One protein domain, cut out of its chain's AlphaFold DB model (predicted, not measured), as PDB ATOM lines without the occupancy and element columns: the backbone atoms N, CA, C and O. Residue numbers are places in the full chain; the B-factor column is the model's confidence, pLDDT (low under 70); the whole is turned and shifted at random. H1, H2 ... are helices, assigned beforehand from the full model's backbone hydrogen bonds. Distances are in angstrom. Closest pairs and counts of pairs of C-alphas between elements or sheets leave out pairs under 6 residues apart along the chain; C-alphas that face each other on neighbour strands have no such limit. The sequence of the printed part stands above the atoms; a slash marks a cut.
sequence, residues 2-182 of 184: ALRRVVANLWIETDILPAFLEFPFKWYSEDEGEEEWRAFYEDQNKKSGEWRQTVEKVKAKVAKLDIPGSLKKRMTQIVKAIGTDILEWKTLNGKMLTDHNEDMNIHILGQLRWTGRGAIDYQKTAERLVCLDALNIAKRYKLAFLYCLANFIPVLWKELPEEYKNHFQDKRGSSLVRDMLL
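Overview. This is residues 2 to 182 of the 184 residues of an uncharacterized protein of Araneus ventricosus (UniProt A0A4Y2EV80). Two long helices, H3 and H4, make a helical hairpin that opens as a V: they touch near their tight link and spread from there, with H1 crossing H4 near the closed end. At the far end of H4 sits a group of three short helices, H6, H7 and H8, side by side and running by turns opposite ways, with H7 between the other two; beyond it H9 and H10 form a loosely attached tail. The printed part has 181 residues, with ten named helices, H1 to H10 in order along the chain, and no named strand; the class is all helix. It is only just compact, close to loose, with a radius of gyration of the C-alphas of 18.6 A, and its C-alphas span 59 by 44 by 32 A.

Arrangement. Begin at H1, residues 2 to 10, and compare it with H4, residues 69 to 97: they touch, closest at the C-alphas of Val 7 and Val 79, 6.4 A apart, at a steep tilt of 64 degrees, the same way. H4 touches H1 with residues 75 to 82 alone. Next comes H2, residues 18 to 21, which only just touches H3, residues 34 to 64, with 3 pairs of C-alphas within 8 A, the closest being Ala 19 and Thr 54 at 6.8 A. H3 and H4 form a hairpin and touch through residues 55 to 63 and 72 to 83 alone, closest at the C-alphas of Lys 59 and Thr 76, 5.7 A apart. Their shallow tilt of 33 degrees, opposite ways, is only just short of steep. Look then at H5, residues 108 to 111, which only just touches H6, residues 122 to 130, with 3 pairs of C-alphas within 8 A, closest at Gln 111 and Thr 125, 6.3 A. H6 and H7, residues 137 to 146, are a hairpin at a shallow tilt of 18 degrees, with the C-alphas of Val 130 and Arg 140 closest at 4.7 A. H7 and H8, residues 153 to 159, are another, at a shallow tilt of 14 degrees, closest at the C-alphas of Tyr 141 and Leu 156, 5.7 A. H4 and H7 are the hubs, touching three helices each; they touch each other through residues 96 to 97 of H4 alone, closest at the C-alphas of Leu 97 and Lys 139, 5.9 A. H9, residues 162 to 173, is close to H7 but not clearly touching, and H10, residues 176 to 180, touches no helix. Each O i to N i+4 pair is within hydrogen-bond range in H3, H6, H7 and H8; the counts are 4 of 5 in H1, 24 of 25 in H4, 6 of 8 in H9 and 0 of 1 in H10, where 0 of 2 O i to N i+3 pairs are within range, while H2 and H5 are too short for an i+4 pair.

Along the chain. Find C-alpha 2 at (390.373, 358.381, 746.754), where H1 begins; it is 13.4 A long. After H2, go to C-alpha 34 at (377.819, 330.013, 784.110); from there H3 runs 45.3 A to residue 64. H4 runs 41.5 A, and H5 and H6 follow. H7 measures 14.2 A, H8 10.1 A and H9 17.9 A. H10 ends at C-alpha 180, (371.963, 357.287, 773.126).

Size, cuts and confidence. The C-alphas of Pro 68 and Glu 162 are the two farthest apart, at 59.8 A. The printed part has no cut, and its one long link is H2 to H3, residues 22 to 33. Residues 30 to 35, 65 to 70 and 169 to 175 stand free. Mean pLDDT of the printed part is 75.6; look for values under 70 at residues 14 to 48, 95 to 109 and 169 to 182.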
ATOM      1  N   ALA A   2     390.370 359.434 747.787       81.56
ATOM      2  CA  ALA A   2     390.373 358.381 746.754       81.56
ATOM      3  C   ALA A   2     390.893 357.013 747.252       81.56
ATOM      4  O   ALA A   2     390.277 355.985 746.994       81.56
ATOM      5  N   LEU A   3     391.973 357.000 748.043       86.94
ATOM      6  CA  LEU A   3     392.590 355.751 748.513       86.94
ATOM      7  C   LEU A   3     391.673 354.921 749.425       86.94
ATOM      8  O   LEU A   3     391.639 353.703 749.305       86.94
ATOM      9  N   ARG A   4     390.893 355.568 750.307       86.81
ATOM     10  CA  ARG A   4     389.941 354.862 751.182       86.81
ATOM     11  C   ARG A   4     388.829 354.200 750.380       86.81
ATOM     12  O   ARG A   4     388.497 353.056 750.651       86.81
ATOM     13  N   ARG A   5     388.329 354.879 749.346       85.19
ATOM     14  CA  ARG A   5     387.340 354.324 748.416       85.19
ATOM     15  C   ARG A   5     387.868 353.097 747.665       85.19
ATOM     16  O   ARG A   5     387.149 352.115 747.553       85.19
ATOM     17  N   VAL A   6     389.120 353.129 747.198       87.12
ATOM     18  CA  VAL A   6     389.752 351.958 746.561       87.12
ATOM     19  C   VAL A   6     389.806 350.780 747.532       87.12
ATOM     20  O   VAL A   6     389.430 349.673 747.172       87.12
ATOM     21  N   VAL A   7     390.223 351.021 748.778       87.50
ATOM     22  CA  VAL A   7     390.281 349.962 749.795       87.50
ATOM     23  C   VAL A   7     388.887 349.446 750.161       87.50
ATOM     24  O   VAL A   7     388.737 348.246 750.349       87.50
ATOM     25  N   ALA A   8     387.865 350.306 750.219       85.50
ATOM     26  CA  ALA A   8     386.485 349.888 750.469       85.50
ATOM     27  C   ALA A   8     385.993 348.878 749.421       85.50
ATOM     28  O   ALA A   8     385.339 347.910 749.781       85.50
ATOM     29  N   ASN A   9     386.378 349.029 748.150       84.00
ATOM     30  CA  ASN A   9     386.012 348.061 747.113       84.00
ATOM     31  C   ASN A   9     386.598 346.661 747.367       84.00
ATOM     32  O   ASN A   9     385.927 345.678 747.073       84.00
ATOM     33  N   LEU A  10     387.785 346.559 747.980       86.31
ATOM     34  CA  LEU A  10     388.396 345.267 748.332       86.31
ATOM     35  C   LEU A  10     387.574 344.486 749.374       86.31
ATOM     36  O   LEU A  10     387.701 343.269 749.472       86.31
ATOM     37  N   TRP A  11     386.742 345.179 750.159       80.94
ATOM     38  CA  TRP A  11     385.838 344.575 751.145       80.94
ATOM     39  C   TRP A  11     384.537 344.037 750.535       80.94
ATOM     40  O   TRP A  11     383.810 343.311 751.206       80.94
ATOM     41  N   ILE A  12     384.234 344.395 749.285       74.62
ATOM     42  CA  ILE A  12     382.983 344.047 748.590       74.62
ATOM     43  C   ILE A  12     383.214 342.878 747.608       74.62
ATOM     44  O   ILE A  12     382.276 342.369 747.000       74.62
ATOM     45  N   GLU A  13     384.461 342.422 747.454       70.94
ATOM     46  CA  GLU A  13     384.808 341.309 746.569       70.94
ATOM     47  C   GLU A  13     384.189 339.979 747.036       70.94
ATOM     48  O   GLU A  13     384.055 339.688 748.228       70.94
ATOM     49  N   THR A  14     383.786 339.151 746.073       64.81
ATOM     50  CA  THR A  14     382.927 337.975 746.286       64.81
ATOM     51  C   THR A  14     383.561 336.852 747.101       64.81
ATOM     52  O   THR A  14     382.839 336.024 747.638       64.81
ATOM     53  N   ASP A  15     384.885 336.806 747.211       64.69
ATOM     54  CA  ASP A  15     385.637 335.842 748.027       64.69
ATOM     55  C   ASP A  15     385.777 336.272 749.496       64.69
ATOM     56  O   ASP A  15     386.157 335.477 750.357       64.69
ATOM     57  N   ILE A  16     385.469 337.535 749.779       65.56
ATOM     58  CA  ILE A  16     385.444 338.105 751.120       65.56
ATOM     59  C   ILE A  16     384.043 337.868 751.695       65.56
ATOM     60  O   ILE A  16     383.939 337.284 752.767       65.56
ATOM     61  N   LEU A  17     382.980 338.148 750.932       59.81
ATOM     62  CA  LEU A  17     381.571 338.067 751.358       59.81
ATOM     63  C   LEU A  17     381.138 336.810 752.160       59.81
ATOM     64  O   LEU A  17     380.433 337.004 753.152       59.81
ATOM     65  N   PRO A  18     381.526 335.559 751.824       61.03
ATOM     66  CA  PRO A  18     381.068 334.367 752.549       61.03
ATOM     67  C   PRO A  18     381.543 334.308 754.005       61.03
ATOM     68  O   PRO A  18     380.774 333.916 754.876       61.03
ATOM     69  N   ALA A  19     382.759 334.791 754.295       59.12
ATOM     70  CA  ALA A  19     383.348 334.773 755.641       59.12
ATOM     71  C   ALA A  19     382.609 335.668 756.662       59.12
ATOM     72  O   ALA A  19     382.944 335.678 757.842       59.12
ATOM     73  N   PHE A  20     381.615 336.439 756.212       58.09
ATOM     74  CA  PHE A  20     380.830 337.374 757.025       58.09
ATOM     75  C   PHE A  20     379.422 336.876 757.325       58.09
ATOM     76  O   PHE A  20     378.799 337.372 758.266       58.09
ATOM     77  N   LEU A  21     378.915 335.952 756.502       52.53
ATOM     78  CA  LEU A  21     377.574 335.375 756.636       52.53
ATOM     79  C   LEU A  21     377.497 334.466 757.853       52.53
ATOM     80  O   LEU A  21     376.482 334.397 758.528       52.53
ATOM     81  N   GLU A  22     378.622 333.853 758.186       54.81
ATOM     82  CA  GLU A  22     378.763 332.962 759.327       54.81
ATOM     83  C   GLU A  22     379.077 333.699 760.629       54.81
ATOM     84  O   GLU A  22     379.437 333.051 761.601       54.81
ATOM     85  N   PHE A  23     378.950 335.032 760.686       54.41
ATOM     86  CA  PHE A  23     379.223 335.792 761.908       54.41
ATOM     87  C   PHE A  23     377.920 336.224 762.603       54.41
ATOM     88  O   PHE A  23     377.524 337.391 762.487       54.41
ATOM     89  N   PRO A  24     377.224 335.331 763.323       52.84
ATOM     90  CA  PRO A  24     376.114 335.706 764.179       52.84
ATOM     91  C   PRO A  24     376.618 336.503 765.387       52.84
ATOM     92  O   PRO A  24     377.664 336.183 765.955       52.84
ATOM     93  N   PHE A  25     375.899 337.550 765.794       53.44
ATOM     94  CA  PHE A  25     376.188 338.275 767.035       53.44
ATOM     95  C   PHE A  25     375.035 338.004 767.990       53.44
ATOM     96  O   PHE A  25     374.021 338.705 767.971       53.44
ATOM     97  N   LYS A  26     375.199 336.958 768.798       51.78
ATOM     98  CA  LYS A  26     374.218 336.588 769.806       51.78
ATOM     99  C   LYS A  26     374.479 337.408 771.066       51.78
ATOM    100  O   LYS A  26     375.616 337.473 771.537       51.78
ATOM    101  N   TRP A  27     373.441 338.077 771.555       46.84
ATOM    102  CA  TRP A  27     373.448 338.765 772.841       46.84
ATOM    103  C   TRP A  27     372.674 337.895 773.827       46.84
ATOM    104  O   TRP A  27     371.493 337.634 773.604       46.84
ATOM    105  N   TYR A  28     373.357 337.421 774.862       49.00
ATOM    106  CA  TYR A  28     372.759 336.641 775.941       49.00
ATOM    107  C   TYR A  28     372.408 337.574 777.105       49.00
ATOM    108  O   TYR A  28     373.079 338.591 777.307       49.00
ATOM    109  N   SER A  29     371.310 337.296 777.809       50.03
ATOM    110  CA  SER A  29     370.901 338.104 778.968       50.03
ATOM    111  C   SER A  29     371.797 337.838 780.176       50.03
ATOM    112  O   SER A  29     372.356 336.755 780.308       50.03
ATOM    113  N   GLU A  30     371.893 338.811 781.088       50.47
ATOM    114  CA  GLU A  30     372.690 338.688 782.322       50.47
ATOM    115  C   GLU A  30     372.213 337.568 783.267       50.47
ATOM    116  O   GLU A  30     372.969 337.135 784.132       50.47
ATOM    117  N   ASP A  31     371.003 337.055 783.041       52.50
ATOM    118  CA  ASP A  31     370.333 336.042 783.864       52.50
ATOM    119  C   ASP A  31     370.658 334.581 783.472       52.50
ATOM    120  O   ASP A  31     370.060 333.649 784.010       52.50
ATOM    121  N   GLU A  32     371.577 334.360 782.526       54.78
ATOM    122  CA  GLU A  32     371.951 333.027 782.023       54.78
ATOM    123  C   GLU A  32     373.076 332.357 782.838       54.78
ATOM    124  O   GLU A  32     373.907 333.020 783.467       54.78
ATOM    125  N   GLY A  33     373.091 331.020 782.868       62.53
ATOM    126  CA  GLY A  33     373.960 330.232 783.754       62.53
ATOM    127  C   GLY A  33     375.451 330.283 783.379       62.53
ATOM    128  O   GLY A  33     375.820 330.558 782.241       62.53
ATOM    129  N   GLU A  34     376.352 329.963 784.322       61.53
ATOM    130  CA  GLU A  34     377.819 330.013 784.110       61.53
ATOM    131  C   GLU A  34     378.321 329.193 782.900       61.53
ATOM    132  O   GLU A  34     379.339 329.526 782.285       61.53
ATOM    133  N   GLU A  35     377.621 328.114 782.550       63.03
ATOM    134  CA  GLU A  35     377.961 327.240 781.423       63.03
ATOM    135  C   GLU A  35     377.635 327.898 780.068       63.03
ATOM    136  O   GLU A  35     378.423 327.808 779.122       63.03
ATOM    137  N   GLU A  36     376.541 328.663 780.006       58.31
ATOM    138  CA  GLU A  36     376.137 329.464 778.843       58.31
ATOM    139  C   GLU A  36     377.086 330.653 778.649       58.31
ATOM    140  O   GLU A  36     377.514 330.930 777.526       58.31
ATOM    141  N   TRP A  37     377.540 331.272 779.743       58.94
ATOM    142  CA  TRP A  37     378.580 332.301 779.709       58.94
ATOM    143  C   TRP A  37     379.913 331.791 779.162       58.94
ATOM    144  O   TRP A  37     380.555 332.473 778.359       58.94
ATOM    145  N   ARG A  38     380.353 330.593 779.562       61.69
ATOM    146  CA  ARG A  38     381.596 330.001 779.038       61.69
ATOM    147  C   ARG A  38     381.487 329.729 777.538       61.69
ATOM    148  O   ARG A  38     382.384 330.120 776.791       61.69
ATOM    149  N   ALA A  39     380.371 329.145 777.098       63.59
ATOM    150  CA  ALA A  39     380.083 328.944 775.681       63.59
ATOM    151  C   ALA A  39     380.040 330.278 774.910       63.59
ATOM    152  O   ALA A  39     380.593 330.371 773.815       63.59
ATOM    153  N   PHE A  40     379.474 331.335 775.503       62.62
ATOM    154  CA  PHE A  40     379.474 332.687 774.942       62.62
ATOM    155  C   PHE A  40     380.887 333.258 774.772       62.62
ATOM    156  O   PHE A  40     381.214 333.766 773.699       62.62
ATOM    157  N   TYR A  41     381.747 333.170 775.789       58.56
ATOM    158  CA  TYR A  41     383.120 333.674 775.695       58.56
ATOM    159  C   TYR A  41     383.955 332.910 774.661       58.56
ATOM    160  O   TYR A  41     384.736 333.522 773.928       58.56
ATOM    161  N   GLU A  42     383.797 331.589 774.575       64.44
ATOM    162  CA  GLU A  42     384.467 330.766 773.563       64.44
ATOM    163  C   GLU A  42     383.996 331.115 772.146       64.44
ATOM    164  O   GLU A  42     384.819 331.308 771.247       64.44
ATOM    165  N   ASP A  43     382.688 331.289 771.963       65.44
ATOM    166  CA  ASP A  43     382.071 331.697 770.705       65.44
ATOM    167  C   ASP A  43     382.517 333.108 770.272       65.44
ATOM    168  O   ASP A  43     382.962 333.302 769.139       65.44
ATOM    169  N   GLN A  44     382.525 334.085 771.186       63.00
ATOM    170  CA  GLN A  44     383.024 335.444 770.930       63.00
ATOM    171  C   GLN A  44     384.519 335.464 770.587       63.00
ATOM    172  O   GLN A  44     384.938 336.176 769.669       63.00
ATOM    173  N   ASN A  45     385.340 334.669 771.279       62.53
ATOM    174  CA  ASN A  45     386.770 334.561 770.985       62.53
ATOM    175  C   ASN A  45     387.026 333.924 769.615       62.53
ATOM    176  O   ASN A  45     387.845 334.434 768.841       62.53
ATOM    177  N   LYS A  46     386.303 332.848 769.286       66.69
ATOM    178  CA  LYS A  46     386.363 332.191 767.975       66.69
ATOM    179  C   LYS A  46     385.983 333.167 766.859       66.69
ATOM    180  O   LYS A  46     386.757 333.357 765.921       66.69
ATOM    181  N   LYS A  47     384.864 333.873 767.026       66.62
ATOM    182  CA  LYS A  47     384.379 334.911 766.110       66.62
ATOM    183  C   LYS A  47     385.395 336.043 765.947       66.62
ATOM    184  O   LYS A  47     385.796 336.365 764.832       66.62
ATOM    185  N   SER A  48     385.924 336.601 767.034       69.12
ATOM    186  CA  SER A  48     387.002 337.606 766.984       69.12
ATOM    187  C   SER A  48     388.220 337.124 766.171       69.12
ATOM    188  O   SER A  48     388.825 337.893 765.410       69.12
ATOM    189  N   GLY A  49     388.542 335.829 766.257       71.12
ATOM    190  CA  GLY A  49     389.529 335.161 765.409       71.12
ATOM    191  C   GLY A  49     389.163 335.159 763.919       71.12
ATOM    192  O   GLY A  49     389.983 335.559 763.090       71.12
ATOM    193  N   GLU A  50     387.941 334.767 763.562       73.31
ATOM    194  CA  GLU A  50     387.428 334.748 762.180       73.31
ATOM    195  C   GLU A  50     387.381 336.154 761.554       73.31
ATOM    196  O   GLU A  50     387.795 336.357 760.404       73.31
ATOM    197  N   TRP A  51     386.979 337.164 762.332       77.38
ATOM    198  CA  TRP A  51     387.024 338.564 761.905       77.38
ATOM    199  C   TRP A  51     388.452 339.008 761.582       77.38
ATOM    200  O   TRP A  51     388.722 339.617 760.541       77.38
ATOM    201  N   ARG A  52     389.405 338.651 762.447       80.06
ATOM    202  CA  ARG A  52     390.822 338.939 762.226       80.06
ATOM    203  C   ARG A  52     391.336 338.270 760.955       80.06
ATOM    204  O   ARG A  52     392.024 338.929 760.178       80.06
ATOM    205  N   GLN A  53     390.979 337.010 760.706       82.12
ATOM    206  CA  GLN A  53     391.350 336.313 759.468       82.12
ATOM    207  C   GLN A  53     390.811 337.035 758.232       82.12
ATOM    208  O   GLN A  53     391.509 337.170 757.230       82.12
ATOM    209  N   THR A  54     389.593 337.553 758.316       82.00
ATOM    210  CA  THR A  54     388.962 338.305 757.235       82.00
ATOM    211  C   THR A  54     389.686 339.623 756.951       82.00
ATOM    212  O   THR A  54     390.014 339.916 755.800       82.00
ATOM    213  N   VAL A  55     390.053 340.370 757.997       85.31
ATOM    214  CA  VAL A  55     390.926 341.549 757.875       85.31
ATOM    215  C   VAL A  55     392.261 341.173 757.213       85.31
ATOM    216  O   VAL A  55     392.730 341.894 756.330       85.31
ATOM    217  N   GLU A  56     392.878 340.050 757.596       87.75
ATOM    218  CA  GLU A  56     394.132 339.581 756.985       87.75
ATOM    219  C   GLU A  56     393.964 339.170 755.515       87.75
ATOM    220  O   GLU A  56     394.835 339.487 754.705       87.75
ATOM    221  N   LYS A  57     392.839 338.560 755.120       88.88
ATOM    222  CA  LYS A  57     392.540 338.256 753.707       88.88
ATOM    223  C   LYS A  57     392.518 339.527 752.855       88.88
ATOM    224  O   LYS A  57     393.146 339.572 751.795       88.88
ATOM    225  N   VAL A  58     391.869 340.591 753.332       88.69
ATOM    226  CA  VAL A  58     391.839 341.880 752.620       88.69
ATOM    227  C   VAL A  58     393.234 342.521 752.575       88.69
ATOM    228  O   VAL A  58     393.647 343.045 751.539       88.69
ATOM    229  N   LYS A  59     394.026 342.427 753.651       91.06
ATOM    230  CA  LYS A  59     395.432 342.877 753.629       91.06
ATOM    231  C   LYS A  59     396.289 342.083 752.647       91.06
ATOM    232  O   LYS A  59     397.130 342.671 751.970       91.06
ATOM    233  N   ALA A  60     396.074 340.775 752.530       91.88
ATOM    234  CA  ALA A  60     396.774 339.941 751.563       91.88
ATOM    235  C   ALA A  60     396.459 340.370 750.121       91.88
ATOM    236  O   ALA A  60     397.359 340.375 749.281       91.88
ATOM    237  N   LYS A  61     395.227 340.816 749.832       91.12
ATOM    238  CA  LYS A  61     394.891 341.432 748.536       91.12
ATOM    239  C   LYS A  61     395.691 342.711 748.294       91.12
ATOM    240  O   LYS A  61     396.294 342.847 747.236       91.12
ATOM    241  N   VAL A  62     395.790 343.600 749.289       92.81
ATOM    242  CA  VAL A  62     396.642 344.805 749.197       92.81
ATOM    243  C   VAL A  62     398.105 344.438 748.921       92.81
ATOM    244  O   VAL A  62     398.762 345.087 748.108       92.81
ATOM    245  N   ALA A  63     398.622 343.391 749.568       92.12
ATOM    246  CA  ALA A  63     400.000 342.943 749.380       92.12
ATOM    247  C   ALA A  63     400.287 342.470 747.944       92.12
ATOM    248  O   ALA A  63     401.398 342.691 747.452       92.12
ATOM    249  N   LYS A  64     399.291 341.885 747.264       93.94
ATOM    250  CA  LYS A  64     399.377 341.395 745.878       93.94
ATOM    251  C   LYS A  64     399.314 342.496 744.813       93.94
ATOM    252  O   LYS A  64     399.657 342.226 743.669       93.94
ATOM    253  N   LEU A  65     398.891 343.715 745.158       91.88
ATOM    254  CA  LEU A  65     398.825 344.824 744.201       91.88
ATOM    255  C   LEU A  65     400.227 345.212 743.714       91.88
ATOM    256  O   LEU A  65     401.162 345.287 744.514       91.88
ATOM    257  N   ASP A  66     400.374 345.521 742.429       94.88
ATOM    258  CA  ASP A  66     401.633 346.028 741.878       94.88
ATOM    259  C   ASP A  66     401.741 347.548 742.079       94.88
ATOM    260  O   ASP A  66     401.458 348.357 741.200       94.88
ATOM    261  N   ILE A  67     402.030 347.945 743.322       93.75
ATOM    262  CA  ILE A  67     402.114 349.346 743.755       93.75
ATOM    263  C   ILE A  67     403.281 349.552 744.734       93.75
ATOM    264  O   ILE A  67     403.700 348.600 745.404       93.75
ATOM    265  N   PRO A  68     403.774 350.794 744.909       96.38
ATOM    266  CA  PRO A  68     404.870 351.081 745.829       96.38
ATOM    267  C   PRO A  68     404.598 350.611 747.264       96.38
ATOM    268  O   PRO A  68     403.490 350.757 747.790       96.38
ATOM    269  N   GLY A  69     405.633 350.113 747.946       94.50
ATOM    270  CA  GLY A  69     405.515 349.576 749.309       94.50
ATOM    271  C   GLY A  69     404.979 350.586 750.334       94.50
ATOM    272  O   GLY A  69     404.199 350.228 751.218       94.50
ATOM    273  N   SER A  70     405.312 351.870 750.176       93.94
ATOM    274  CA  SER A  70     404.759 352.954 750.998       93.94
ATOM    275  C   SER A  70     403.239 353.089 750.838       93.94
ATOM    276  O   SER A  70     402.531 353.330 751.819       93.94
ATOM    277  N   LEU A  71     402.715 352.870 749.626       93.44
ATOM    278  CA  LEU A  71     401.283 352.886 749.348       93.44
ATOM    279  C   LEU A  71     400.591 351.636 749.902       93.44
ATOM    280  O   LEU A  71     399.554 351.778 750.551       93.44
ATOM    281  N   LYS A  72     401.204 350.448 749.766       94.50
ATOM    282  CA  LYS A  72     400.715 349.211 750.408       94.50
ATOM    283  C   LYS A  72     400.549 349.398 751.914       94.50
ATOM    284  O   LYS A  72     399.488 349.109 752.456       94.50
ATOM    285  N   LYS A  73     401.558 349.965 752.587       92.81
ATOM    286  CA  LYS A  73     401.516 350.230 754.036       92.81
ATOM    287  C   LYS A  73     400.332 351.122 754.423       92.81
ATOM    288  O   LYS A  73     399.613 350.803 755.370       92.81
ATOM    289  N   ARG A  74     400.095 352.205 753.673       93.38
ATOM    290  CA  ARG A  74     398.953 353.110 753.896       93.38
ATOM    291  C   ARG A  74     397.616 352.412 753.655       93.38
ATOM    292  O   ARG A  74     396.707 352.550 754.467       93.38
ATOM    293  N   MET A  75     397.492 351.638 752.578       93.69
ATOM    294  CA  MET A  75     396.276 350.871 752.286       93.69
ATOM    295  C   MET A  75     395.984 349.842 753.380       93.69
ATOM    296  O   MET A  75     394.852 349.764 753.835       93.69
ATOM    297  N   THR A  76     396.993 349.138 753.893       91.38
ATOM    298  CA  THR A  76     396.850 348.189 755.010       91.38
ATOM    299  C   THR A  76     396.326 348.846 756.291       91.38
ATOM    300  O   THR A  76     395.517 348.249 757.004       91.38
ATOM    301  N   GLN A  77     396.750 350.075 756.602       89.50
ATOM    302  CA  GLN A  77     396.195 350.835 757.731       89.50
ATOM    303  C   GLN A  77     394.723 351.190 757.496       89.50
ATOM    304  O   GLN A  77     393.904 351.064 758.402       89.50
ATOM    305  N   ILE A  78     394.376 351.569 756.266       91.31
ATOM    306  CA  ILE A  78     392.993 351.855 755.881       91.31
ATOM    307  C   ILE A  78     392.125 350.592 755.936       91.31
ATOM    308  O   ILE A  78     390.990 350.684 756.387       91.31
ATOM    309  N   VAL A  79     392.643 349.424 755.533       89.75
ATOM    310  CA  VAL A  79     391.933 348.140 755.655       89.75
ATOM    311  C   VAL A  79     391.518 347.921 757.104       89.75
ATOM    312  O   VAL A  79     390.349 347.658 757.357       89.75
ATOM    313  N   LYS A  80     392.448 348.089 758.055       86.69
ATOM    314  CA  LYS A  80     392.133 347.971 759.487       86.69
ATOM    315  C   LYS A  80     391.027 348.943 759.897       86.69
ATOM    316  O   LYS A  80     390.067 348.509 760.512       86.69
ATOM    317  N   ALA A  81     391.150 350.215 759.515       86.31
ATOM    318  CA  ALA A  81     390.168 351.237 759.864       86.31
ATOM    319  C   ALA A  81     388.769 350.922 759.304       86.31
ATOM    320  O   ALA A  81     387.804 350.965 760.044       86.31
ATOM    321  N   ILE A  82     388.656 350.553 758.024       87.12
ATOM    322  CA  ILE A  82     387.368 350.166 757.424       87.12
ATOM    323  C   ILE A  82     386.794 348.921 758.106       87.12
ATOM    324  O   ILE A  82     385.594 348.855 758.350       87.12
ATOM    325  N   GLY A  83     387.643 347.944 758.435       85.06
ATOM    326  CA  GLY A  83     387.211 346.779 759.196       85.06
ATOM    327  C   GLY A  83     386.630 347.168 760.562       85.06
ATOM    328  O   GLY A  83     385.576 346.671 760.949       85.06
ATOM    329  N   THR A  84     387.273 348.092 761.274       83.19
ATOM    330  CA  THR A  84     386.740 348.619 762.535       83.19
ATOM    331  C   THR A  84     385.380 349.295 762.342       83.19
ATOM    332  O   THR A  84     384.456 348.927 763.057       83.19
ATOM    333  N   ASP A  85     385.219 350.174 761.345       84.75
ATOM    334  CA  ASP A  85     383.928 350.827 761.051       84.75
ATOM    335  C   ASP A  85     382.808 349.799 760.786       84.75
ATOM    336  O   ASP A  85     381.679 349.955 761.248       84.75
ATOM    337  N   ILE A  86     383.108 348.727 760.037       82.88
ATOM    338  CA  ILE A  86     382.149 347.645 759.756       82.88
ATOM    339  C   ILE A  86     381.721 346.959 761.054       82.88
ATOM    340  O   ILE A  86     380.531 346.711 761.259       82.88
ATOM    341  N   LEU A  87     382.690 346.616 761.906       78.62
ATOM    342  CA  LEU A  87     382.423 345.929 763.164       78.62
ATOM    343  C   LEU A  87     381.605 346.815 764.107       78.62
ATOM    344  O   LEU A  87     380.662 346.335 764.731       78.62
ATOM    345  N   GLU A  88     381.930 348.102 764.175       79.00
ATOM    346  CA  GLU A  88     381.207 349.089 764.972       79.00
ATOM    347  C   GLU A  88     379.761 349.242 764.497       79.00
ATOM    348  O   GLU A  88     378.838 349.055 765.291       79.00
ATOM    349  N   TRP A  89     379.544 349.465 763.194       81.50
ATOM    350  CA  TRP A  89     378.200 349.519 762.619       81.50
ATOM    351  C   TRP A  89     377.408 348.252 762.949       81.50
ATOM    352  O   TRP A  89     376.266 348.329 763.404       81.50
ATOM    353  N   LYS A  90     378.022 347.075 762.775       77.00
ATOM    354  CA  LYS A  90     377.377 345.791 763.065       77.00
ATOM    355  C   LYS A  90     377.041 345.642 764.545       77.00
ATOM    356  O   LYS A  90     375.975 345.130 764.859       77.00
ATOM    357  N   THR A  91     377.918 346.087 765.439       74.00
ATOM    358  CA  THR A  91     377.729 345.986 766.892       74.00
ATOM    359  C   THR A  91     376.588 346.885 767.356       74.00
ATOM    360  O   THR A  91     375.705 346.430 768.080       74.00
ATOM    361  N   LEU A  92     376.566 348.139 766.893       75.00
ATOM    362  CA  LEU A  92     375.507 349.101 767.201       75.00
ATOM    363  C   LEU A  92     374.140 348.593 766.730       75.00
ATOM    364  O   LEU A  92     373.171 348.603 767.484       75.00
ATOM    365  N   ASN A  93     374.075 348.087 765.498       75.31
ATOM    366  CA  ASN A  93     372.827 347.588 764.927       75.31
ATOM    367  C   ASN A  93     372.423 346.221 765.479       75.31
ATOM    368  O   ASN A  93     371.238 345.976 765.668       75.31
ATOM    369  N   GLY A  94     373.383 345.342 765.766       70.50
ATOM    370  CA  GLY A  94     373.147 344.047 766.402       70.50
ATOM    371  C   GLY A  94     372.423 344.221 767.730       70.50
ATOM    372  O   GLY A  94     371.321 343.717 767.895       70.50
ATOM    373  N   LYS A  95     372.963 345.052 768.627       65.81
ATOM    374  CA  LYS A  95     372.338 345.340 769.930       65.81
ATOM    375  C   LYS A  95     370.885 345.822 769.827       65.81
ATOM    376  O   LYS A  95     370.084 345.530 770.703       65.81
ATOM    377  N   MET A  96     370.550 346.555 768.767       66.50
ATOM    378  CA  MET A  96     369.221 347.144 768.579       66.50
ATOM    379  C   MET A  96     368.225 346.219 767.870       66.50
ATOM    380  O   MET A  96     367.012 346.363 768.040       66.50
ATOM    381  N   LEU A  97     368.717 345.298 767.039       68.00
ATOM    382  CA  LEU A  97     367.897 344.506 766.115       68.00
ATOM    383  C   LEU A  97     367.799 343.030 766.496       68.00
ATOM    384  O   LEU A  97     366.908 342.343 765.991       68.00
ATOM    385  N   THR A  98     368.663 342.556 767.388       63.12
ATOM    386  CA  THR A  98     368.565 341.229 767.987       63.12
ATOM    387  C   THR A  98     367.569 341.295 769.150       63.12
ATOM    388  O   THR A  98     367.889 341.798 770.221       63.12
ATOM    389  N   ASP A  99     366.339 340.813 768.946       56.28
ATOM    390  CA  ASP A  99     365.562 340.272 770.071       56.28
ATOM    391  C   ASP A  99     366.140 338.884 770.398       56.28
ATOM    392  O   ASP A  99     366.665 338.236 769.491       56.28
ATOM    393  N   HIS A 100     366.053 338.469 771.667       49.59
ATOM    394  CA  HIS A 100     366.777 337.388 772.371       49.59
ATOM    395  C   HIS A 100     367.035 336.029 771.673       49.59
ATOM    396  O   HIS A 100     367.622 335.160 772.303       49.59
ATOM    397  N   ASN A 101     366.664 335.787 770.412       43.94
ATOM    398  CA  ASN A 101     366.954 334.525 769.728       43.94
ATOM    399  C   ASN A 101     367.142 334.567 768.197       43.94
ATOM    400  O   ASN A 101     367.212 333.501 767.591       43.94
ATOM    401  N   GLU A 102     367.268 335.728 767.542       52.84
ATOM    402  CA  GLU A 102     367.474 335.748 766.081       52.84
ATOM    403  C   GLU A 102     368.639 336.616 765.617       52.84
ATOM    404  O   GLU A 102     368.562 337.848 765.615       52.84
ATOM    405  N   ASP A 103     369.667 335.962 765.081       53.97
ATOM    406  CA  ASP A 103     370.792 336.628 764.443       53.97
ATOM    407  C   ASP A 103     370.367 337.453 763.223       53.97
ATOM    408  O   ASP A 103     369.585 337.027 762.366       53.97
ATOM    409  N   MET A 104     370.942 338.653 763.099       58.97
ATOM    410  CA  MET A 104     370.920 339.396 761.842       58.97
ATOM    411  C   MET A 104     371.799 338.685 760.809       58.97
ATOM    412  O   MET A 104     372.969 339.018 760.628       58.97
ATOM    413  N   ASN A 105     371.210 337.711 760.118       58.00
ATOM    414  CA  ASN A 105     371.882 336.903 759.102       58.00
ATOM    415  C   ASN A 105     371.764 337.484 757.679       58.00
ATOM    416  O   ASN A 105     372.080 336.836 756.683       58.00
ATOM    417  N   ILE A 106     371.284 338.722 757.538       58.59
ATOM    418  CA  ILE A 106     371.319 339.373 756.228       58.59
ATOM    419  C   ILE A 106     372.771 339.652 755.883       58.59
ATOM    420  O   ILE A 106     373.537 340.060 756.749       58.59
ATOM    421  N   HIS A 107     373.124 339.457 754.612       63.69
ATOM    422  CA  HIS A 107     374.403 339.798 753.990       63.69
ATOM    423  C   HIS A 107     374.758 341.297 754.178       63.69
ATOM    424  O   HIS A 107     374.781 342.058 753.212       63.69
ATOM    425  N   ILE A 108     375.017 341.736 755.416       64.62
ATOM    426  CA  ILE A 108     375.116 343.129 755.878       64.62
ATOM    427  C   ILE A 108     376.100 343.911 755.012       64.62
ATOM    428  O   ILE A 108     375.779 345.008 754.566       64.62
ATOM    429  N   LEU A 109     377.246 343.311 754.677       64.00
ATOM    430  CA  LEU A 109     378.239 343.922 753.792       64.00
ATOM    431  C   LEU A 109     377.764 344.138 752.360       64.00
ATOM    432  O   LEU A 109     378.047 345.186 751.786       64.00
ATOM    433  N   GLY A 110     377.012 343.193 751.797       71.31
ATOM    434  CA  GLY A 110     376.414 343.363 750.472       71.31
ATOM    435  C   GLY A 110     375.375 344.488 750.440       71.31
ATOM    436  O   GLY A 110     375.078 345.047 749.382       71.31
ATOM    437  N   GLN A 111     374.834 344.845 751.607       79.88
ATOM    438  CA  GLN A 111     373.851 345.912 751.755       79.88
ATOM    439  C   GLN A 111     374.468 347.236 752.207       79.88
ATOM    440  O   GLN A 111     373.839 348.274 751.984       79.88
ATOM    441  N   LEU A 112     375.692 347.227 752.754       84.94
ATOM    442  CA  LEU A 112     376.397 348.449 753.115       84.94
ATOM    443  C   LEU A 112     376.476 349.378 751.908       84.94
ATOM    444  O   LEU A 112     376.861 349.013 750.789       84.94
ATOM    445  N   ARG A 113     376.089 350.620 752.152       87.81
ATOM    446  CA  ARG A 113     376.298 351.726 751.235       87.81
ATOM    447  C   ARG A 113     377.498 352.506 751.716       87.81
ATOM    448  O   ARG A 113     377.731 352.640 752.910       87.81
ATOM    449  N   TRP A 114     378.282 352.991 750.767       86.94
ATOM    450  CA  TRP A 114     379.510 353.717 751.044       86.94
ATOM    451  C   TRP A 114     379.345 355.155 750.577       86.94
ATOM    452  O   TRP A 114     378.880 355.418 749.468       86.94
ATOM    453  N   THR A 115     379.763 356.094 751.414       87.44
ATOM    454  CA  THR A 115     379.885 357.501 751.040       87.44
ATOM    455  C   THR A 115     380.970 357.668 749.972       87.44
ATOM    456  O   THR A 115     381.880 356.844 749.836       87.44
ATOM    457  N   GLY A 116     380.976 358.806 749.268       81.94
ATOM    458  CA  GLY A 116     382.058 359.143 748.329       81.94
ATOM    459  C   GLY A 116     383.458 359.182 748.971       81.94
ATOM    460  O   GLY A 116     384.466 359.128 748.265       81.94
ATOM    461  N   ARG A 117     383.534 359.235 750.310       84.69
ATOM    462  CA  ARG A 117     384.777 359.219 751.095       84.69
ATOM    463  C   ARG A 117     385.262 357.808 751.453       84.69
ATOM    464  O   ARG A 117     386.369 357.684 751.975       84.69
ATOM    465  N   GLY A 118     384.480 356.764 751.166       80.62
ATOM    466  CA  GLY A 118     384.789 355.380 751.543       80.62
ATOM    467  C   GLY A 118     384.538 355.075 753.024       80.62
ATOM    468  O   GLY A 118     385.207 354.215 753.588       80.62
ATOM    469  N   ALA A 119     383.635 355.817 753.666       87.19
ATOM    470  CA  ALA A 119     383.046 355.459 754.960       87.19
ATOM    471  C   ALA A 119     381.653 354.858 754.735       87.19
ATOM    472  O   ALA A 119     381.042 355.149 753.703       87.19
ATOM    473  N   ILE A 120     381.157 354.058 755.673       88.62
ATOM    474  CA  ILE A 120     379.808 353.491 755.592       88.62
ATOM    475  C   ILE A 120     378.788 354.632 755.695       88.62
ATOM    476  O   ILE A 120     378.885 355.501 756.555       88.62
ATOM    477  N   ASP A 121     377.820 354.642 754.789       90.94
ATOM    478  CA  ASP A 121     376.677 355.546 754.799       90.94
ATOM    479  C   ASP A 121     375.556 354.874 755.592       90.94
ATOM    480  O   ASP A 121     374.850 354.003 755.078       90.94
ATOM    481  N   TYR A 122     375.456 355.217 756.874       88.31
ATOM    482  CA  TYR A 122     374.565 354.536 757.811       88.31
ATOM    483  C   TYR A 122     373.101 354.697 757.397       88.31
ATOM    484  O   TYR A 122     372.369 353.710 757.355       88.31
ATOM    485  N   GLN A 123     372.700 355.911 757.009       90.06
ATOM    486  CA  GLN A 123     371.332 356.207 756.598       90.06
ATOM    487  C   GLN A 123     370.966 355.467 755.309       90.06
ATOM    488  O   GLN A 123     369.974 354.742 755.289       90.06
ATOM    489  N   LYS A 124     371.790 355.545 754.253       91.81
ATOM    490  CA  LYS A 124     371.497 354.820 753.000       91.81
ATOM    491  C   LYS A 124     371.558 353.306 753.157       91.81
ATOM    492  O   LYS A 124     370.865 352.579 752.445       91.81
ATOM    493  N   THR A 125     372.407 352.818 754.057       89.62
ATOM    494  CA  THR A 125     372.443 351.398 754.417       89.62
ATOM    495  C   THR A 125     371.132 351.001 755.089       89.62
ATOM    496  O   THR A 125     370.518 350.023 754.675       89.62
ATOM    497  N   ALA A 126     370.658 351.778 756.064       89.62
ATOM    498  CA  ALA A 126     369.394 351.527 756.743       89.62
ATOM    499  C   ALA A 126     368.199 351.576 755.781       89.62
ATOM    500  O   ALA A 126     367.399 350.647 755.773       89.62
ATOM    501  N   GLU A 127     368.120 352.584 754.905       92.44
ATOM    502  CA  GLU A 127     367.099 352.675 753.850       92.44
ATOM    503  C   GLU A 127     367.085 351.419 752.977       92.44
ATOM    504  O   GLU A 127     366.027 350.845 752.706       92.44
ATOM    505  N   ARG A 128     368.272 350.948 752.573       90.12
ATOM    506  CA  ARG A 128     368.395 349.720 751.789       90.12
ATOM    507  C   ARG A 128     367.891 348.511 752.567       90.12
ATOM    508  O   ARG A 128     367.151 347.719 751.993       90.12
ATOM    509  N   LEU A 129     368.294 348.369 753.828       87.44
ATOM    510  CA  LEU A 129     367.940 347.239 754.686       87.44
ATOM    511  C   LEU A 129     366.441 347.188 754.991       87.44
ATOM    512  O   LEU A 129     365.854 346.114 754.932       87.44
ATOM    513  N   VAL A 130     365.810 348.334 755.252       89.94
ATOM    514  CA  VAL A 130     364.365 348.437 755.506       89.94
ATOM    515  C   VAL A 130     363.535 347.941 754.321       89.94
ATOM    516  O   VAL A 130     362.438 347.430 754.516       89.94
ATOM    517  N   CYS A 131     364.063 348.023 753.102       89.12
ATOM    518  CA  CYS A 131     363.396 347.511 751.906       89.12
ATOM    519  C   CYS A 131     363.628 346.010 751.654       89.12
ATOM    520  O   CYS A 131     363.150 345.497 750.645       89.12
ATOM    521  N   LEU A 132     364.412 345.304 752.478       85.38
ATOM    522  CA  LEU A 132     364.745 343.900 752.225       85.38
ATOM    523  C   LEU A 132     363.711 342.962 752.815       85.38
ATOM    524  O   LEU A 132     363.525 342.923 754.032       85.38
ATOM    525  N   ASP A 133     363.162 342.100 751.959       81.62
ATOM    526  CA  ASP A 133     362.139 341.160 752.401       81.62
ATOM    527  C   ASP A 133     362.630 340.100 753.393       81.62
ATOM    528  O   ASP A 133     361.859 339.566 754.185       81.62
ATOM    529  N   ALA A 134     363.944 339.878 753.417       78.94
ATOM    530  CA  ALA A 134     364.607 338.990 754.361       78.94
ATOM    531  C   ALA A 134     364.587 339.495 755.820       78.94
ATOM    532  O   ALA A 134     364.817 338.697 756.726       78.94
ATOM    533  N   LEU A 135     364.336 340.788 756.087       79.50
ATOM    534  CA  LEU A 135     364.088 341.256 757.458       79.50
ATOM    535  C   LEU A 135     362.619 341.060 757.801       79.50
ATOM    536  O   LEU A 135     361.753 341.403 757.005       79.50
ATOM    537  N   ASN A 136     362.304 340.614 759.012       83.94
ATOM    538  CA  ASN A 136     360.921 340.669 759.476       83.94
ATOM    539  C   ASN A 136     360.461 342.131 759.671       83.94
ATOM    540  O   ASN A 136     361.272 343.054 759.813       83.94
ATOM    541  N   ILE A 137     359.144 342.343 759.671       87.75
ATOM    542  CA  ILE A 137     358.542 343.682 759.728       87.75
ATOM    543  C   ILE A 137     358.939 344.464 760.992       87.75
ATOM    544  O   ILE A 137     359.181 345.669 760.924       87.75
ATOM    545  N   ALA A 138     359.113 343.781 762.129       84.56
ATOM    546  CA  ALA A 138     359.538 344.403 763.382       84.56
ATOM    547  C   ALA A 138     360.973 344.950 763.297       84.56
ATOM    548  O   ALA A 138     361.225 346.086 763.703       84.56
ATOM    549  N   LYS A 139     361.910 344.194 762.709       82.62
ATOM    550  CA  LYS A 139     363.299 344.629 762.481       82.62
ATOM    551  C   LYS A 139     363.365 345.802 761.502       82.62
ATOM    552  O   LYS A 139     364.090 346.763 761.755       82.62
ATOM    553  N   ARG A 140     362.574 345.770 760.422       88.12
ATOM    554  CA  ARG A 140     362.462 346.905 759.485       88.12
ATOM    555  C   ARG A 140     361.940 348.156 760.189       88.12
ATOM    556  O   ARG A 140     362.509 349.230 760.016       88.12
ATOM    557  N   TYR A 141     360.905 348.021 761.021       88.31
ATOM    558  CA  TYR A 141     360.360 349.136 761.795       88.31
ATOM    559  C   TYR A 141     361.389 349.712 762.783       88.31
ATOM    560  O   TYR A 141     361.588 350.925 762.811       88.31
ATOM    561  N   LYS A 142     362.107 348.858 763.529       85.94
ATOM    562  CA  LYS A 142     363.195 349.275 764.436       85.94
ATOM    563  C   LYS A 142     364.299 350.037 763.701       85.94
ATOM    564  O   LYS A 142     364.703 351.096 764.164       85.94
ATOM    565  N   LEU A 143     364.752 349.537 762.547       87.25
ATOM    566  CA  LEU A 143     365.733 350.225 761.699       87.25
ATOM    567  C   LEU A 143     365.232 351.594 761.236       87.25
ATOM    568  O   LEU A 143     365.959 352.580 761.337       87.25
ATOM    569  N   ALA A 144     363.993 351.660 760.740       90.31
ATOM    570  CA  ALA A 144     363.401 352.912 760.287       90.31
ATOM    571  C   ALA A 144     363.301 353.935 761.423       90.31
ATOM    572  O   ALA A 144     363.558 355.115 761.208       90.31
ATOM    573  N   PHE A 145     362.981 353.478 762.633       87.50
ATOM    574  CA  PHE A 145     362.946 354.319 763.820       87.50
ATOM    575  C   PHE A 145     364.347 354.788 764.249       87.50
ATOM    576  O   PHE A 145     364.554 355.987 764.406       87.50
ATOM    577  N   LEU A 146     365.318 353.872 764.368       85.69
ATOM    578  CA  LEU A 146     366.697 354.162 764.792       85.69
ATOM    579  C   LEU A 146     367.395 355.176 763.877       85.69
ATOM    580  O   LEU A 146     368.142 356.028 764.347       85.69
ATOM    581  N   TYR A 147     367.144 355.085 762.571       88.62
ATOM    582  CA  TYR A 147     367.757 355.948 761.561       88.62
ATOM    583  C   TYR A 147     366.858 357.096 761.096       88.62
ATOM    584  O   TYR A 147     367.153 357.725 760.080       88.62
ATOM    585  N   CYS A 148     365.770 357.381 761.818       90.19
ATOM    586  CA  CYS A 148     364.855 358.488 761.525       90.19
ATOM    587  C   CYS A 148     364.328 358.492 760.075       90.19
ATOM    588  O   CYS A 148     364.169 359.542 759.448       90.19
ATOM    589  N   LEU A 149     364.026 357.313 759.527       92.75
ATOM    590  CA  LEU A 149     363.534 357.132 758.162       92.75
ATOM    591  C   LEU A 149     362.032 357.447 758.078       92.75
ATOM    592  O   LEU A 149     361.195 356.564 757.877       92.75
ATOM    593  N   ALA A 150     361.689 358.727 758.237       91.12
ATOM    594  CA  ALA A 150     360.322 359.228 758.408       91.12
ATOM    595  C   ALA A 150     359.329 358.763 757.330       91.12
ATOM    596  O   ALA A 150     358.160 358.549 757.631       91.12
ATOM    597  N   ASN A 151     359.787 358.551 756.095       93.75
ATOM    598  CA  ASN A 151     358.931 358.088 755.000       93.75
ATOM    599  C   ASN A 151     358.515 356.613 755.142       93.75
ATOM    600  O   ASN A 151     357.466 356.219 754.643       93.75
ATOM    601  N   PHE A 152     359.324 355.801 755.825       93.12
ATOM    602  CA  PHE A 152     359.078 354.369 756.000       93.12
ATOM    603  C   PHE A 152     358.280 354.074 757.271       93.12
ATOM    604  O   PHE A 152     357.481 353.140 757.284       93.12
ATOM    605  N   ILE A 153     358.446 354.885 758.324       92.19
ATOM    606  CA  ILE A 153     357.807 354.670 759.634       92.19
ATOM    607  C   ILE A 153     356.277 354.493 759.523       92.19
ATOM    608  O   ILE A 153     355.780 353.493 760.040       92.19
ATOM    609  N   PRO A 154     355.502 355.365 758.838       93.25
ATOM    610  CA  PRO A 154     354.047 355.225 758.769       93.25
ATOM    611  C   PRO A 154     353.582 353.976 758.019       93.25
ATOM    612  O   PRO A 154     352.533 353.427 758.347       93.25
ATOM    613  N   VAL A 155     354.336 353.550 757.003       94.44
ATOM    614  CA  VAL A 155     354.011 352.368 756.191       94.44
ATOM    615  C   VAL A 155     354.246 351.113 757.024       94.44
ATOM    616  O   VAL A 155     353.319 350.342 757.260       94.44
ATOM    617  N   LEU A 156     355.448 350.992 757.587       92.56
ATOM    618  CA  LEU A 156     355.836 349.859 758.421       92.56
ATOM    619  C   LEU A 156     354.968 349.745 759.678       92.56
ATOM    620  O   LEU A 156     354.629 348.643 760.088       92.56
ATOM    621  N   TRP A 157     354.561 350.870 760.277       91.44
ATOM    622  CA  TRP A 157     353.675 350.873 761.442       91.44
ATOM    623  C   TRP A 157     352.309 350.247 761.149       91.44
ATOM    624  O   TRP A 157     351.760 349.556 762.003       91.44
ATOM    625  N   LYS A 158     351.745 350.477 759.957       92.62
ATOM    626  CA  LYS A 158     350.450 349.893 759.568       92.62
ATOM    627  C   LYS A 158     350.539 348.382 759.380       92.62
ATOM    628  O   LYS A 158     349.596 347.682 759.731       92.62
ATOM    629  N   GLU A 159     351.658 347.910 758.845       91.19
ATOM    630  CA  GLU A 159     351.930 346.489 758.595       91.19
ATOM    631  C   GLU A 159     352.344 345.728 759.859       91.19
ATOM    632  O   GLU A 159     352.283 344.500 759.901       91.19
ATOM    633  N   LEU A 160     352.770 346.445 760.900       89.06
ATOM    634  CA  LEU A 160     353.227 345.848 762.142       89.06
ATOM    635  C   LEU A 160     352.062 345.163 762.896       89.06
ATOM    636  O   LEU A 160     351.033 345.807 763.131       89.06
ATOM    637  N   PRO A 161     352.212 343.896 763.334       87.62
ATOM    638  CA  PRO A 161     351.222 343.232 764.183       87.62
ATOM    639  C   PRO A 161     350.994 343.976 765.507       87.62
ATOM    640  O   PRO A 161     351.912 344.594 766.053       87.62
ATOM    641  N   GLU A 162     349.777 343.895 766.048       84.50
ATOM    642  CA  GLU A 162     349.369 344.668 767.232       84.50
ATOM    643  C   GLU A 162     350.197 344.333 768.484       84.50
ATOM    644  O   GLU A 162     350.552 345.217 769.261       84.50
ATOM    645  N   GLU A 163     350.600 343.069 768.621       77.38
ATOM    646  CA  GLU A 163     351.495 342.573 769.676       77.38
ATOM    647  C   GLU A 163     352.806 343.372 769.738       77.38
ATOM    648  O   GLU A 163     353.238 343.814 770.805       77.38
ATOM    649  N   TYR A 164     353.407 343.649 768.576       77.62
ATOM    650  CA  TYR A 164     354.620 344.456 768.489       77.62
ATOM    651  C   TYR A 164     354.341 345.943 768.719       77.62
ATOM    652  O   TYR A 164     355.165 346.626 769.332       77.62
ATOM    653  N   LYS A 165     353.196 346.471 768.262       79.81
ATOM    654  CA  LYS A 165     352.829 347.879 768.499       79.81
ATOM    655  C   LYS A 165     352.717 348.188 769.986       79.81
ATOM    656  O   LYS A 165     353.255 349.211 770.408       79.81
ATOM    657  N   ASN A 166     352.093 347.301 770.760       76.25
ATOM    658  CA  ASN A 166     351.973 347.437 772.211       76.25
ATOM    659  C   ASN A 166     353.356 347.490 772.868       76.25
ATOM    660  O   ASN A 166     353.649 348.420 773.613       76.25
ATOM    661  N   HIS A 167     354.255 346.578 772.490       71.00
ATOM    662  CA  HIS A 167     355.630 346.559 772.989       71.00
ATOM    663  C   HIS A 167     356.420 347.839 772.641       71.00
ATOM    664  O   HIS A 167     357.155 348.364 773.477       71.00
ATOM    665  N   PHE A 168     356.267 348.393 771.432       70.50
ATOM    666  CA  PHE A 168     356.935 349.650 771.058       70.50
ATOM    667  C   PHE A 168     356.284 350.902 771.651       70.50
ATOM    668  O   PHE A 168     356.963 351.917 771.790       70.50
ATOM    669  N   GLN A 169     354.987 350.878 771.963       69.38
ATOM    670  CA  GLN A 169     354.313 351.972 772.666       69.38
ATOM    671  C   GLN A 169     354.700 352.002 774.141       69.38
ATOM    672  O   GLN A 169     355.028 353.074 774.642       69.38
ATOM    673  N   ASP A 170     354.758 350.840 774.785       62.31
ATOM    674  CA  ASP A 170     355.163 350.691 776.184       62.31
ATOM    675  C   ASP A 170     356.636 351.097 776.382       62.31
ATOM    676  O   ASP A 170     356.985 351.903 777.247       62.31
ATOM    677  N   LYS A 171     357.516 350.696 775.451       55.41
ATOM    678  CA  LYS A 171     358.927 351.119 775.437       55.41
ATOM    679  C   LYS A 171     359.168 352.597 775.109       55.41
ATOM    680  O   LYS A 171     360.297 353.046 775.291       55.41
ATOM    681  N   ARG A 172     358.158 353.401 774.731       50.00
ATOM    682  CA  ARG A 172     358.313 354.879 774.738       50.00
ATOM    683  C   ARG A 172     358.510 355.432 776.156       50.00
ATOM    684  O   ARG A 172     358.916 356.584 776.287       50.00
ATOM    685  N   GLY A 173     358.262 354.620 777.190       42.28
ATOM    686  CA  GLY A 173     358.613 354.894 778.584       42.28
ATOM    687  C   GLY A 173     359.982 354.365 779.044       42.28
ATOM    688  O   GLY A 173     360.383 354.683 780.159       42.28
ATOM    689  N   SER A 174     360.719 353.593 778.232       44.47
ATOM    690  CA  SER A 174     362.010 352.993 778.619       44.47
ATOM    691  C   SER A 174     363.198 353.759 778.017       44.47
ATOM    692  O   SER A 174     363.250 354.022 776.815       44.47
ATOM    693  N   SER A 175     364.151 354.134 778.874       45.84
ATOM    694  CA  SER A 175     365.220 355.123 778.657       45.84
ATOM    695  C   SER A 175     366.238 354.808 777.551       45.84
ATOM    696  O   SER A 175     366.985 355.697 777.151       45.84
ATOM    697  N   LEU A 176     366.235 353.601 776.978       44.75
ATOM    698  CA  LEU A 176     367.276 353.133 776.049       44.75
ATOM    699  C   LEU A 176     367.417 353.967 774.763       44.75
ATOM    700  O   LEU A 176     368.507 354.057 774.207       44.75
ATOM    701  N   VAL A 177     366.340 354.602 774.286       45.97
ATOM    702  CA  VAL A 177     366.392 355.502 773.114       45.97
ATOM    703  C   VAL A 177     366.829 356.918 773.512       45.97
ATOM    704  O   VAL A 177     367.444 357.625 772.717       45.97
ATOM    705  N   ARG A 178     366.524 357.339 774.745       38.84
ATOM    706  CA  ARG A 178     366.818 358.690 775.240       38.84
ATOM    707  C   ARG A 178     368.299 358.841 775.607       38.84
ATOM    708  O   ARG A 178     368.862 359.895 775.339       38.84
ATOM    709  N   ASP A 179     368.923 357.783 776.120       38.91
ATOM    710  CA  ASP A 179     370.308 357.832 776.604       38.91
ATOM    711  C   ASP A 179     371.350 357.841 775.464       38.91
ATOM    712  O   ASP A 179     372.421 358.413 775.622       38.91
ATOM    713  N   MET A 180     371.034 357.305 774.276       42.50
ATOM    714  CA  MET A 180     371.963 357.287 773.126       42.50
ATOM    715  C   MET A 180     371.819 358.465 772.153       42.50
ATOM    716  O   MET A 180     372.763 358.779 771.434       42.50
ATOM    717  N   LEU A 181     370.663 359.138 772.120       38.44
ATOM    718  CA  LEU A 181     370.469 360.348 771.303       38.44
ATOM    719  C   LEU A 181     371.045 361.617 771.956       38.44
ATOM    720  O   LEU A 181     371.041 362.668 771.325       38.44
ATOM    721  N   LEU A 182     371.525 361.530 773.201       34.22
ATOM    722  CA  LEU A 182     372.142 362.641 773.936       34.22
ATOM    723  C   LEU A 182     373.682 362.656 773.863       34.22
ATOM    724  O   LEU A 182     374.291 363.583 774.390       34.22
TER     725      LEU A 182